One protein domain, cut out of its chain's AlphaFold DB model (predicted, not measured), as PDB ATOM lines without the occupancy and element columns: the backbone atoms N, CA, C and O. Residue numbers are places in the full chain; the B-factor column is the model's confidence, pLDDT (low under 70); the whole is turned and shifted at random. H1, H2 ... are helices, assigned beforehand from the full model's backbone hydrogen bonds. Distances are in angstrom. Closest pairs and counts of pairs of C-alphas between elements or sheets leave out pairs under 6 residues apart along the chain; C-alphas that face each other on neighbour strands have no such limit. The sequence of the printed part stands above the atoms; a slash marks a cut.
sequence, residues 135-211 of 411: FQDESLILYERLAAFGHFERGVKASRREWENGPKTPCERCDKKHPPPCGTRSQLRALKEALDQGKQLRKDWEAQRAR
ATOM      1  N   PHE A 135     -29.124 -65.891  75.421       89.75
ATOM      2  CA  PHE A 135     -29.644 -64.798  74.584       89.75
ATOM      3  C   PHE A 135     -30.218 -65.242  73.227       89.75
ATOM      4  O   PHE A 135     -30.897 -64.453  72.561       89.75
ATOM      5  N   GLN A 136     -29.938 -66.476  72.806       88.88
ATOM      6  CA  GLN A 136     -30.503 -67.090  71.605       88.88
ATOM      7  C   GLN A 136     -31.879 -67.705  71.866       88.88
ATOM      8  O   GLN A 136     -32.609 -67.933  70.909       88.88
ATOM      9  N   ASP A 137     -32.252 -67.910  73.131       90.56
ATOM     10  CA  ASP A 137     -33.565 -68.419  73.501       90.56
ATOM     11  C   ASP A 137     -34.647 -67.365  73.225       90.56
ATOM     12  O   ASP A 137     -34.639 -66.267  73.790       90.56
ATOM     13  N   GLU A 138     -35.563 -67.681  72.310       88.94
ATOM     14  CA  GLU A 138     -36.677 -66.808  71.938       88.94
ATOM     15  C   GLU A 138     -37.810 -66.805  72.968       88.94
ATOM     16  O   GLU A 138     -38.640 -65.897  72.932       88.94
ATOM     17  N   SER A 139     -37.830 -67.769  73.896       91.50
ATOM     18  CA  SER A 139     -38.800 -67.799  74.995       91.50
ATOM     19  C   SER A 139     -38.549 -66.695  76.029       91.50
ATOM     20  O   SER A 139     -39.485 -66.240  76.686       91.50
ATOM     21  N   LEU A 140     -37.306 -66.212  76.134       89.25
ATOM     22  CA  LEU A 140     -36.936 -65.120  77.027       89.25
ATOM     23  C   LEU A 140     -37.346 -63.760  76.453       89.25
ATOM     24  O   LEU A 140     -37.219 -63.478  75.255       89.25
ATOM     25  N   ILE A 141     -37.755 -62.846  77.335       93.19
ATOM     26  CA  ILE A 141     -38.072 -61.475  76.925       93.19
ATOM     27  C   ILE A 141     -36.813 -60.754  76.418       93.19
ATOM     28  O   ILE A 141     -35.694 -60.993  76.877       93.19
ATOM     29  N   LEU A 142     -36.984 -59.801  75.491       89.94
ATOM     30  CA  LEU A 142     -35.868 -59.093  74.836       89.94
ATOM     31  C   LEU A 142     -34.853 -58.496  75.830       89.94
ATOM     32  O   LEU A 142     -33.651 -58.480  75.564       89.94
ATOM     33  N   TYR A 143     -35.330 -58.016  76.980       92.19
ATOM     34  CA  TYR A 143     -34.480 -57.464  78.034       92.19
ATOM     35  C   TYR A 143     -33.529 -58.507  78.648       92.19
ATOM     36  O   TYR A 143     -32.341 -58.228  78.816       92.19
ATOM     37  N   GLU A 144     -34.020 -59.712  78.942       93.81
ATOM     38  CA  GLU A 144     -33.227 -60.808  79.517       93.81
ATOM     39  C   GLU A 144     -32.209 -61.335  78.509       93.81
ATOM     40  O   GLU A 144     -31.028 -61.488  78.833       93.81
ATOM     41  N   ARG A 145     -32.630 -61.488  77.248       94.19
ATOM     42  CA  ARG A 145     -31.736 -61.853  76.142       94.19
ATOM     43  C   ARG A 145     -30.598 -60.844  75.996       94.19
ATOM     44  O   ARG A 145     -29.435 -61.216  75.862       94.19
ATOM     45  N   LEU A 146     -30.896 -59.549  76.095       94.94
ATOM     46  CA  LEU A 146     -29.870 -58.508  76.072       94.94
ATOM     47  C   LEU A 146     -28.912 -58.560  77.262       94.94
ATOM     48  O   LEU A 146     -27.710 -58.335  77.082       94.94
ATOM     49  N   ALA A 147     -29.420 -58.835  78.464       92.81
ATOM     50  CA  ALA A 147     -28.588 -58.989  79.650       92.81
ATOM     51  C   ALA A 147     -27.621 -60.171  79.478       92.81
ATOM     52  O   ALA A 147     -26.408 -59.989  79.625       92.81
ATOM     53  N   ALA A 148     -28.134 -61.334  79.064       93.50
ATOM     54  CA  ALA A 148     -27.343 -62.527  78.770       93.50
ATOM     55  C   ALA A 148     -26.281 -62.267  77.688       93.50
ATOM     56  O   ALA A 148     -25.110 -62.602  77.882       93.50
ATOM     57  N   PHE A 149     -26.639 -61.574  76.601       95.69
ATOM     58  CA  PHE A 149     -25.671 -61.167  75.581       95.69
ATOM     59  C   PHE A 149     -24.584 -60.247  76.154       95.69
ATOM     60  O   PHE A 149     -23.405 -60.389  75.832       95.69
ATOM     61  N   GLY A 150     -24.947 -59.325  77.051       94.56
ATOM     62  CA  GLY A 150     -23.988 -58.469  77.745       94.56
ATOM     63  C   GLY A 150     -22.981 -59.249  78.598       94.56
ATOM     64  O   GLY A 150     -21.809 -58.875  78.634       94.56
ATOM     65  N   HIS A 151     -23.403 -60.324  79.270       92.88
ATOM     66  CA  HIS A 151     -22.495 -61.210  80.008       92.88
ATOM     67  C   HIS A 151     -21.555 -61.966  79.070       92.88
ATOM     68  O   HIS A 151     -20.344 -61.953  79.290       92.88
ATOM     69  N   PHE A 152     -22.100 -62.540  77.998       93.19
ATOM     70  CA  PHE A 152     -21.323 -63.229  76.975       93.19
ATOM     71  C   PHE A 152     -20.264 -62.317  76.337       93.19
ATOM     72  O   PHE A 152     -19.078 -62.644  76.345       93.19
ATOM     73  N   GLU A 153     -20.654 -61.129  75.861       94.88
ATOM     74  CA  GLU A 153     -19.733 -60.188  75.215       94.88
ATOM     75  C   GLU A 153     -18.615 -59.738  76.170       94.88
ATOM     76  O   GLU A 153     -17.458 -59.617  75.759       94.88
ATOM     77  N   ARG A 154     -18.936 -59.509  77.454       94.00
ATOM     78  CA  ARG A 154     -17.931 -59.190  78.477       94.00
ATOM     79  C   ARG A 154     -16.956 -60.341  78.689       94.00
ATOM     80  O   ARG A 154     -15.768 -60.063  78.793       94.00
ATOM     81  N   GLY A 155     -17.435 -61.585  78.722       90.62
ATOM     82  CA  GLY A 155     -16.587 -62.772  78.839       90.62
ATOM     83  C   GLY A 155     -15.591 -62.868  77.684       90.62
ATOM     84  O   GLY A 155     -14.386 -62.876  77.914       90.62
ATOM     85  N   VAL A 156     -16.080 -62.802  76.440       90.88
ATOM     86  CA  VAL A 156     -15.220 -62.857  75.242       90.88
ATOM     87  C   VAL A 156     -14.194 -61.719  75.236       90.88
ATOM     88  O   VAL A 156     -13.009 -61.941  74.987       90.88
ATOM     89  N   LYS A 157     -14.620 -60.488  75.552       93.56
ATOM     90  CA  LYS A 157     -13.715 -59.331  75.627       93.56
ATOM     91  C   LYS A 157     -12.697 -59.454  76.758       93.56
ATOM     92  O   LYS A 157     -11.556 -59.050  76.564       93.56
ATOM     93  N   ALA A 158     -13.094 -59.977  77.917       91.88
ATOM     94  CA  ALA A 158     -12.205 -60.168  79.055       91.88
ATOM     95  C   ALA A 158     -11.114 -61.191  78.727       91.88
ATOM     96  O   ALA A 158      -9.943 -60.857  78.864       91.88
ATOM     97  N   SER A 159     -11.480 -62.361  78.192       89.38
ATOM     98  CA  SER A 159     -10.511 -63.390  77.796       89.38
ATOM     99  C   SER A 159      -9.551 -62.889  76.717       89.38
ATOM    100  O   SER A 159      -8.345 -63.115  76.798       89.38
ATOM    101  N   ARG A 160     -10.058 -62.141  75.727       92.62
ATOM    102  CA  ARG A 160      -9.204 -61.508  74.716       92.62
ATOM    103  C   ARG A 160      -8.240 -60.499  75.342       92.62
ATOM    104  O   ARG A 160      -7.054 -60.530  75.041       92.62
ATOM    105  N   ARG A 161      -8.735 -59.623  76.220       94.50
ATOM    106  CA  ARG A 161      -7.928 -58.591  76.885       94.50
ATOM    107  C   ARG A 161      -6.865 -59.192  77.804       94.50
ATOM    108  O   ARG A 161      -5.760 -58.669  77.876       94.50
ATOM    109  N   GLU A 162      -7.197 -60.263  78.513       91.06
ATOM    110  CA  GLU A 162      -6.260 -61.007  79.351       91.06
ATOM    111  C   GLU A 162      -5.138 -61.619  78.512       91.06
ATOM    112  O   GLU A 162      -3.972 -61.447  78.849       91.06
ATOM    113  N   TRP A 163      -5.466 -62.221  77.366       92.56
ATOM    114  CA  TRP A 163      -4.463 -62.732  76.430       92.56
ATOM    115  C   TRP A 163      -3.603 -61.624  75.803       92.56
ATOM    116  O   TRP A 163      -2.396 -61.785  75.646       92.56
ATOM    117  N   GLU A 164      -4.204 -60.482  75.454       93.44
ATOM    118  CA  GLU A 164      -3.484 -59.337  74.882       93.44
ATOM    119  C   GLU A 164      -2.505 -58.700  75.881       93.44
ATOM    120  O   GLU A 164      -1.420 -58.277  75.477       93.44
ATOM    121  N   ASN A 165      -2.879 -58.644  77.164       95.25
ATOM    122  CA  ASN A 165      -2.059 -58.072  78.238       95.25
ATOM    123  C   ASN A 165      -1.098 -59.085  78.878       95.25
ATOM    124  O   ASN A 165      -0.127 -58.687  79.520       95.25
ATOM    125  N   GLY A 166      -1.403 -60.374  78.768       92.31
ATOM    126  CA  GLY A 166      -0.628 -61.465  79.332       92.31
ATOM    127  C   GLY A 166       0.492 -61.950  78.408       92.31
ATOM    128  O   GLY A 166       0.714 -61.422  77.313       92.31
ATOM    129  N   PRO A 167       1.230 -62.987  78.834       89.62
ATOM    130  CA  PRO A 167       2.154 -63.673  77.949       89.62
ATOM    131  C   PRO A 167       1.359 -64.352  76.824       89.62
ATOM    132  O   PRO A 167       0.475 -65.163  77.082       89.62
ATOM    133  N   LYS A 168       1.691 -64.038  75.565       92.06
ATOM    134  CA  LYS A 168       1.084 -64.632  74.356       92.06
ATOM    135  C   LYS A 168       1.576 -66.067  74.146       92.06
ATOM    136  O   LYS A 168       2.291 -66.359  73.177       92.06
ATOM    137  N   THR A 169       1.264 -66.932  75.103       87.69
ATOM    138  CA  THR A 169       1.590 -68.352  75.059       87.69
ATOM    139  C   THR A 169       0.853 -69.017  73.892       87.69
ATOM    140  O   THR A 169      -0.239 -68.579  73.508       87.69
ATOM    141  N   PRO A 170       1.473 -70.021  73.250       90.56
ATOM    142  CA  PRO A 170       0.763 -70.855  72.292       90.56
ATOM    143  C   PRO A 170      -0.411 -71.544  72.997       90.56
ATOM    144  O   PRO A 170      -0.326 -71.882  74.177       90.56
ATOM    145  N   CYS A 171      -1.519 -71.707  72.285       88.12
ATOM    146  CA  CYS A 171      -2.689 -72.373  72.827       88.12
ATOM    147  C   CYS A 171      -2.412 -73.861  73.054       88.12
ATOM    148  O   CYS A 171      -2.009 -74.547  72.126       88.12
ATOM    149  N   GLU A 172      -2.743 -74.380  74.236       86.75
ATOM    150  CA  GLU A 172      -2.551 -75.794  74.602       86.75
ATOM    151  C   GLU A 172      -3.325 -76.788  73.716       86.75
ATOM    152  O   GLU A 172      -2.981 -77.963  73.666       86.75
ATOM    153  N   ARG A 173      -4.377 -76.339  73.011       85.44
ATOM    154  CA  ARG A 173      -5.188 -77.203  72.134       85.44
ATOM    155  C   ARG A 173      -4.682 -77.290  70.698       85.44
ATOM    156  O   ARG A 173      -4.929 -78.294  70.043       85.44
ATOM    157  N   CYS A 174      -4.067 -76.232  70.168       88.44
ATOM    158  CA  CYS A 174      -3.675 -76.184  68.753       88.44
ATOM    159  C   CYS A 174      -2.232 -75.727  68.506       88.44
ATOM    160  O   CYS A 174      -1.854 -75.535  67.351       88.44
ATOM    161  N   ASP A 175      -1.464 -75.484  69.572       90.94
ATOM    162  CA  ASP A 175      -0.078 -74.999  69.604       90.94
ATOM    163  C   ASP A 175       0.183 -73.675  68.865       90.94
ATOM    164  O   ASP A 175       1.319 -73.209  68.741       90.94
ATOM    165  N   LYS A 176      -0.873 -73.003  68.397       91.06
ATOM    166  CA  LYS A 176      -0.792 -71.721  67.690       91.06
ATOM    167  C   LYS A 176      -1.022 -70.560  68.646       91.06
ATOM    168  O   LYS A 176      -1.762 -70.654  69.621       91.06
ATOM    169  N   LYS A 177      -0.413 -69.417  68.334       93.06
ATOM    170  CA  LYS A 177      -0.658 -68.156  69.043       93.06
ATOM    171  C   LYS A 177      -1.907 -67.492  68.476       93.06
ATOM    172  O   LYS A 177      -1.856 -66.915  67.394       93.06
ATOM    173  N   HIS A 178      -3.009 -67.556  69.208       88.62
ATOM    174  CA  HIS A 178      -4.247 -66.863  68.867       88.62
ATOM    175  C   HIS A 178      -4.962 -66.417  70.155       88.62
ATOM    176  O   HIS A 178      -4.742 -67.017  71.210       88.62
ATOM    177  N   PRO A 179      -5.823 -65.387  70.096       88.75
ATOM    178  CA  PRO A 179      -6.647 -65.017  71.239       88.75
ATOM    179  C   PRO A 179      -7.683 -66.117  71.542       88.75
ATOM    180  O   PRO A 179      -8.170 -66.771  70.615       88.75
ATOM    181  N   PRO A 180      -8.042 -66.343  72.816       88.12
ATOM    182  CA  PRO A 180      -9.130 -67.245  73.180       88.12
ATOM    183  C   PRO A 180     -10.496 -66.696  72.710       88.12
ATOM    184  O   PRO A 180     -10.682 -65.474  72.683       88.12
ATOM    185  N   PRO A 181     -11.476 -67.565  72.383       88.44
ATOM    186  CA  PRO A 181     -11.443 -69.028  72.518       88.44
ATOM    187  C   PRO A 181     -10.730 -69.758  71.357       88.44
ATOM    188  O   PRO A 181     -10.831 -69.359  70.199       88.44
ATOM    189  N   CYS A 182     -10.041 -70.865  71.668       88.75
ATOM    190  CA  CYS A 182      -9.482 -71.788  70.668       88.75
ATOM    191  C   CYS A 182     -10.564 -72.704  70.115       88.75
ATOM    192  O   CYS A 182     -11.037 -73.565  70.862       88.75
ATOM    193  N   GLY A 183     -10.902 -72.581  68.829       86.88
ATOM    194  CA  GLY A 183     -11.936 -73.400  68.199       86.88
ATOM    195  C   GLY A 183     -11.667 -73.783  66.758       86.88
ATOM    196  O   GLY A 183     -10.841 -73.186  66.068       86.88
ATOM    197  N   THR A 184     -12.417 -74.776  66.297       87.81
ATOM    198  CA  THR A 184     -12.521 -75.134  64.885       87.81
ATOM    199  C   THR A 184     -13.128 -73.978  64.082       87.81
ATOM    200  O   THR A 184     -13.769 -73.070  64.618       87.81
ATOM    201  N   ARG A 185     -12.977 -74.008  62.751       87.50
ATOM    202  CA  ARG A 185     -13.550 -72.981  61.862       87.50
ATOM    203  C   ARG A 185     -15.071 -72.853  62.016       87.50
ATOM    204  O   ARG A 185     -15.593 -71.746  61.906       87.50
ATOM    205  N   SER A 186     -15.775 -73.955  62.285       86.88
ATOM    206  CA  SER A 186     -17.219 -73.947  62.549       86.88
ATOM    207  C   SER A 186     -17.552 -73.287  63.887       86.88
ATOM    208  O   SER A 186     -18.453 -72.457  63.937       86.88
ATOM    209  N   GLN A 187     -16.780 -73.560  64.941       86.94
ATOM    210  CA  GLN A 187     -16.956 -72.934  66.258       86.94
ATOM    211  C   GLN A 187     -16.685 -71.424  66.220       86.94
ATOM    212  O   GLN A 187     -17.463 -70.636  66.753       86.94
ATOM    213  N   LEU A 188     -15.625 -70.997  65.528       89.06
ATOM    214  CA  LEU A 188     -15.325 -69.574  65.342       89.06
ATOM    215  C   LEU A 188     -16.388 -68.864  64.490       89.06
ATOM    216  O   LEU A 188     -16.693 -67.696  64.735       89.06
ATOM    217  N   ARG A 189     -16.986 -69.562  63.513       90.25
ATOM    218  CA  ARG A 189     -18.132 -69.044  62.754       90.25
ATOM    219  C   ARG A 189     -19.358 -68.875  63.655       90.25
ATOM    220  O   ARG A 189     -19.925 -67.787  63.657       90.25
ATOM    221  N   ALA A 190     -19.696 -69.880  64.462       88.25
ATOM    222  CA  ALA A 190     -20.803 -69.808  65.417       88.25
ATOM    223  C   ALA A 190     -20.612 -68.666  66.431       88.25
ATOM    224  O   ALA A 190     -21.544 -67.916  66.705       88.25
ATOM    225  N   LEU A 191     -19.383 -68.453  66.920       90.06
ATOM    226  CA  LEU A 191     -19.051 -67.321  67.788       90.06
ATOM    227  C   LEU A 191     -19.323 -65.971  67.103       90.06
ATOM    228  O   LEU A 191     -19.868 -65.052  67.718       90.06
ATOM    229  N   LYS A 192     -18.943 -65.839  65.826       92.50
ATOM    230  CA  LYS A 192     -19.190 -64.624  65.040       92.50
ATOM    231  C   LYS A 192     -20.688 -64.389  64.833       92.50
ATOM    232  O   LYS A 192     -21.156 -63.277  65.061       92.50
ATOM    233  N   GLU A 193     -21.432 -65.431  64.476       92.69
ATOM    234  CA  GLU A 193     -22.891 -65.384  64.327       92.69
ATOM    235  C   GLU A 193     -23.578 -64.976  65.637       92.69
ATOM    236  O   GLU A 193     -24.426 -64.088  65.637       92.69
ATOM    237  N   ALA A 194     -23.146 -65.533  66.770       91.56
ATOM    238  CA  ALA A 194     -23.648 -65.189  68.096       91.56
ATOM    239  C   ALA A 194     -23.389 -63.710  68.461       91.56
ATOM    240  O   ALA A 194     -24.263 -63.022  68.999       91.56
ATOM    241  N   LEU A 195     -22.207 -63.176  68.122       93.69
ATOM    242  CA  LEU A 195     -21.898 -61.751  68.285       93.69
ATOM    243  C   LEU A 195     -22.773 -60.860  67.394       93.69
ATOM    244  O   LEU A 195     -23.212 -59.797  67.838       93.69
ATOM    245  N   ASP A 196     -23.032 -61.270  66.153       95.62
ATOM    246  CA  ASP A 196     -23.868 -60.511  65.223       95.62
ATOM    247  C   ASP A 196     -25.353 -60.542  65.622       95.62
ATOM    248  O   ASP A 196     -26.009 -59.496  65.603       95.62
ATOM    249  N   GLN A 197     -25.855 -61.678  66.114       94.19
ATOM    250  CA  GLN A 197     -27.187 -61.789  66.721       94.19
ATOM    251  C   GLN A 197     -27.347 -60.837  67.909       94.19
ATOM    252  O   GLN A 197     -28.321 -60.091  67.990       94.19
ATOM    253  N   GLY A 198     -26.369 -60.778  68.814       94.12
ATOM    254  CA  GLY A 198     -26.442 -59.861  69.947       94.12
ATOM    255  C   GLY A 198     -26.365 -58.377  69.567       94.12
ATOM    256  O   GLY A 198     -27.008 -57.536  70.204       94.12
ATOM    257  N   LYS A 199     -25.646 -58.026  68.489       95.75
ATOM    258  CA  LYS A 199     -25.714 -56.673  67.906       95.75
ATOM    259  C   LYS A 199     -27.111 -56.376  67.366       95.75
ATOM    260  O   LYS A 199     -27.579 -55.247  67.520       95.75
ATOM    261  N   GLN A 200     -27.770 -57.359  66.754       95.69
ATOM    262  CA  GLN A 200     -29.142 -57.210  66.282       95.69
ATOM    263  C   GLN A 200     -30.112 -56.993  67.452       95.69
ATOM    264  O   GLN A 200     -30.853 -56.017  67.424       95.69
ATOM    265  N   LEU A 201     -29.996 -57.763  68.543       94.88
ATOM    266  CA  LEU A 201     -30.794 -57.553  69.761       94.88
ATOM    267  C   LEU A 201     -30.660 -56.124  70.316       94.88
ATOM    268  O   LEU A 201     -31.642 -55.529  70.759       94.88
ATOM    269  N   ARG A 202     -29.455 -55.533  70.272       96.25
ATOM    270  CA  ARG A 202     -29.249 -54.129  70.684       96.25
ATOM    271  C   ARG A 202     -29.992 -53.152  69.785       96.25
ATOM    272  O   ARG A 202     -30.624 -52.234  70.301       96.25
ATOM    273  N   LYS A 203     -29.938 -53.359  68.468       96.19
ATOM    274  CA  LYS A 203     -30.678 -52.535  67.504       96.19
ATOM    275  C   LYS A 203     -32.182 -52.659  67.707       96.19
ATOM    276  O   LYS A 203     -32.864 -51.640  67.702       96.19
ATOM    277  N   ASP A 204     -32.687 -53.867  67.932       91.94
ATOM    278  CA  ASP A 204     -34.116 -54.113  68.129       91.94
ATOM    279  C   ASP A 204     -34.614 -53.444  69.415       91.94
ATOM    280  O   ASP A 204     -35.661 -52.798  69.425       91.94
ATOM    281  N   TRP A 205     -33.824 -53.495  70.485       93.56
ATOM    282  CA  TRP A 205     -34.121 -52.781  71.724       93.56
ATOM    283  C   TRP A 205     -34.069 -51.263  71.575       93.56
ATOM    284  O   TRP A 205     -34.945 -50.554  72.074       93.56
ATOM    285  N   GLU A 206     -33.067 -50.737  70.870       93.25
ATOM    286  CA  GLU A 206     -33.002 -49.313  70.546       93.25
ATOM    287  C   GLU A 206     -34.196 -48.884  69.693       93.25
ATOM    288  O   GLU A 206     -34.788 -47.843  69.970       93.25
ATOM    289  N   ALA A 207     -34.610 -49.701  68.723       91.38
ATOM    290  CA  ALA A 207     -35.789 -49.464  67.903       91.38
ATOM    291  C   ALA A 207     -37.077 -49.489  68.740       91.38
ATOM    292  O   ALA A 207     -37.902 -48.589  68.596       91.38
ATOM    293  N   GLN A 208     -37.233 -50.443  69.664       88.00
ATOM    294  CA  GLN A 208     -38.369 -50.485  70.590       88.00
ATOM    295  C   GLN A 208     -38.414 -49.253  71.503       88.00
ATOM    296  O   GLN A 208     -39.485 -48.688  71.714       88.00
ATOM    297  N   ARG A 209     -37.262 -48.779  71.996       86.06
ATOM    298  CA  ARG A 209     -37.183 -47.561  72.823       86.06
ATOM    299  C   ARG A 209     -37.358 -46.270  72.032       86.06
ATOM    300  O   ARG A 209     -37.819 -45.275  72.589       86.06
ATOM    301  N   ALA A 210     -36.927 -46.256  70.775       84.25
ATOM    302  CA  ALA A 210     -37.049 -45.114  69.881       84.25
ATOM    303  C   ALA A 210     -38.432 -45.030  69.236       84.25
ATOM    304  O   ALA A 210     -38.787 -43.958  68.740       84.25
ATOM    305  N   ARG A 211     -39.206 -46.126  69.247       78.12
ATOM    306  CA  ARG A 211     -40.581 -46.143  68.760       78.12
ATOM    307  C   ARG A 211     -41.345 -45.072  69.538       78.12
ATOM    308  O   ARG A 211     -41.479 -45.185  70.760       78.12
TER     309      ARG A 211
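Overview. This is residues 135 to 211 of the 411 residues of an uncharacterized protein of Alternaria tenuissima (UniProt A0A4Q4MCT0). The long helix H2 crosses H1, its residues 195 to 205 packing on residues 142 to 153 of H1; from there the two open as a V, whose wide mouth is bridged by the loop of residues 166 to 184. Residues 185 to 190, within H2, stick out. The printed part has 77 residues, with two named helices in the order H1, H2 and no named strand: all helix. It is loose, with a radius of gyration of the C-alphas of 15.3 A, and elongated, spanning 48 by 26 by 16 A.

Along the chain. H2, residues 185 to 210, is 37.3 A long and ends at C-alpha 210 (-37.049, -45.114, 69.881). H1, residues 142 to 165, is 34.0 A long and begins at C-alpha 142 (-35.868, -59.093, 74.836).

Arrangement. H2 touches H1, the closest C-alphas being those of Gly 198 and Phe 149, 5.8 A apart. They run opposite ways at a steep tilt of 49 degrees. In H1 and H2 every O i to N i+4 pair is within hydrogen-bond range.

Size, cuts and confidence. The C-alphas farthest apart, of Asp 175 and Arg 211, are 49.7 A apart. The link from H1 to H2, 19 residues, is long. The printed part has no cut, and no printed residue is under 70 in pLDDT.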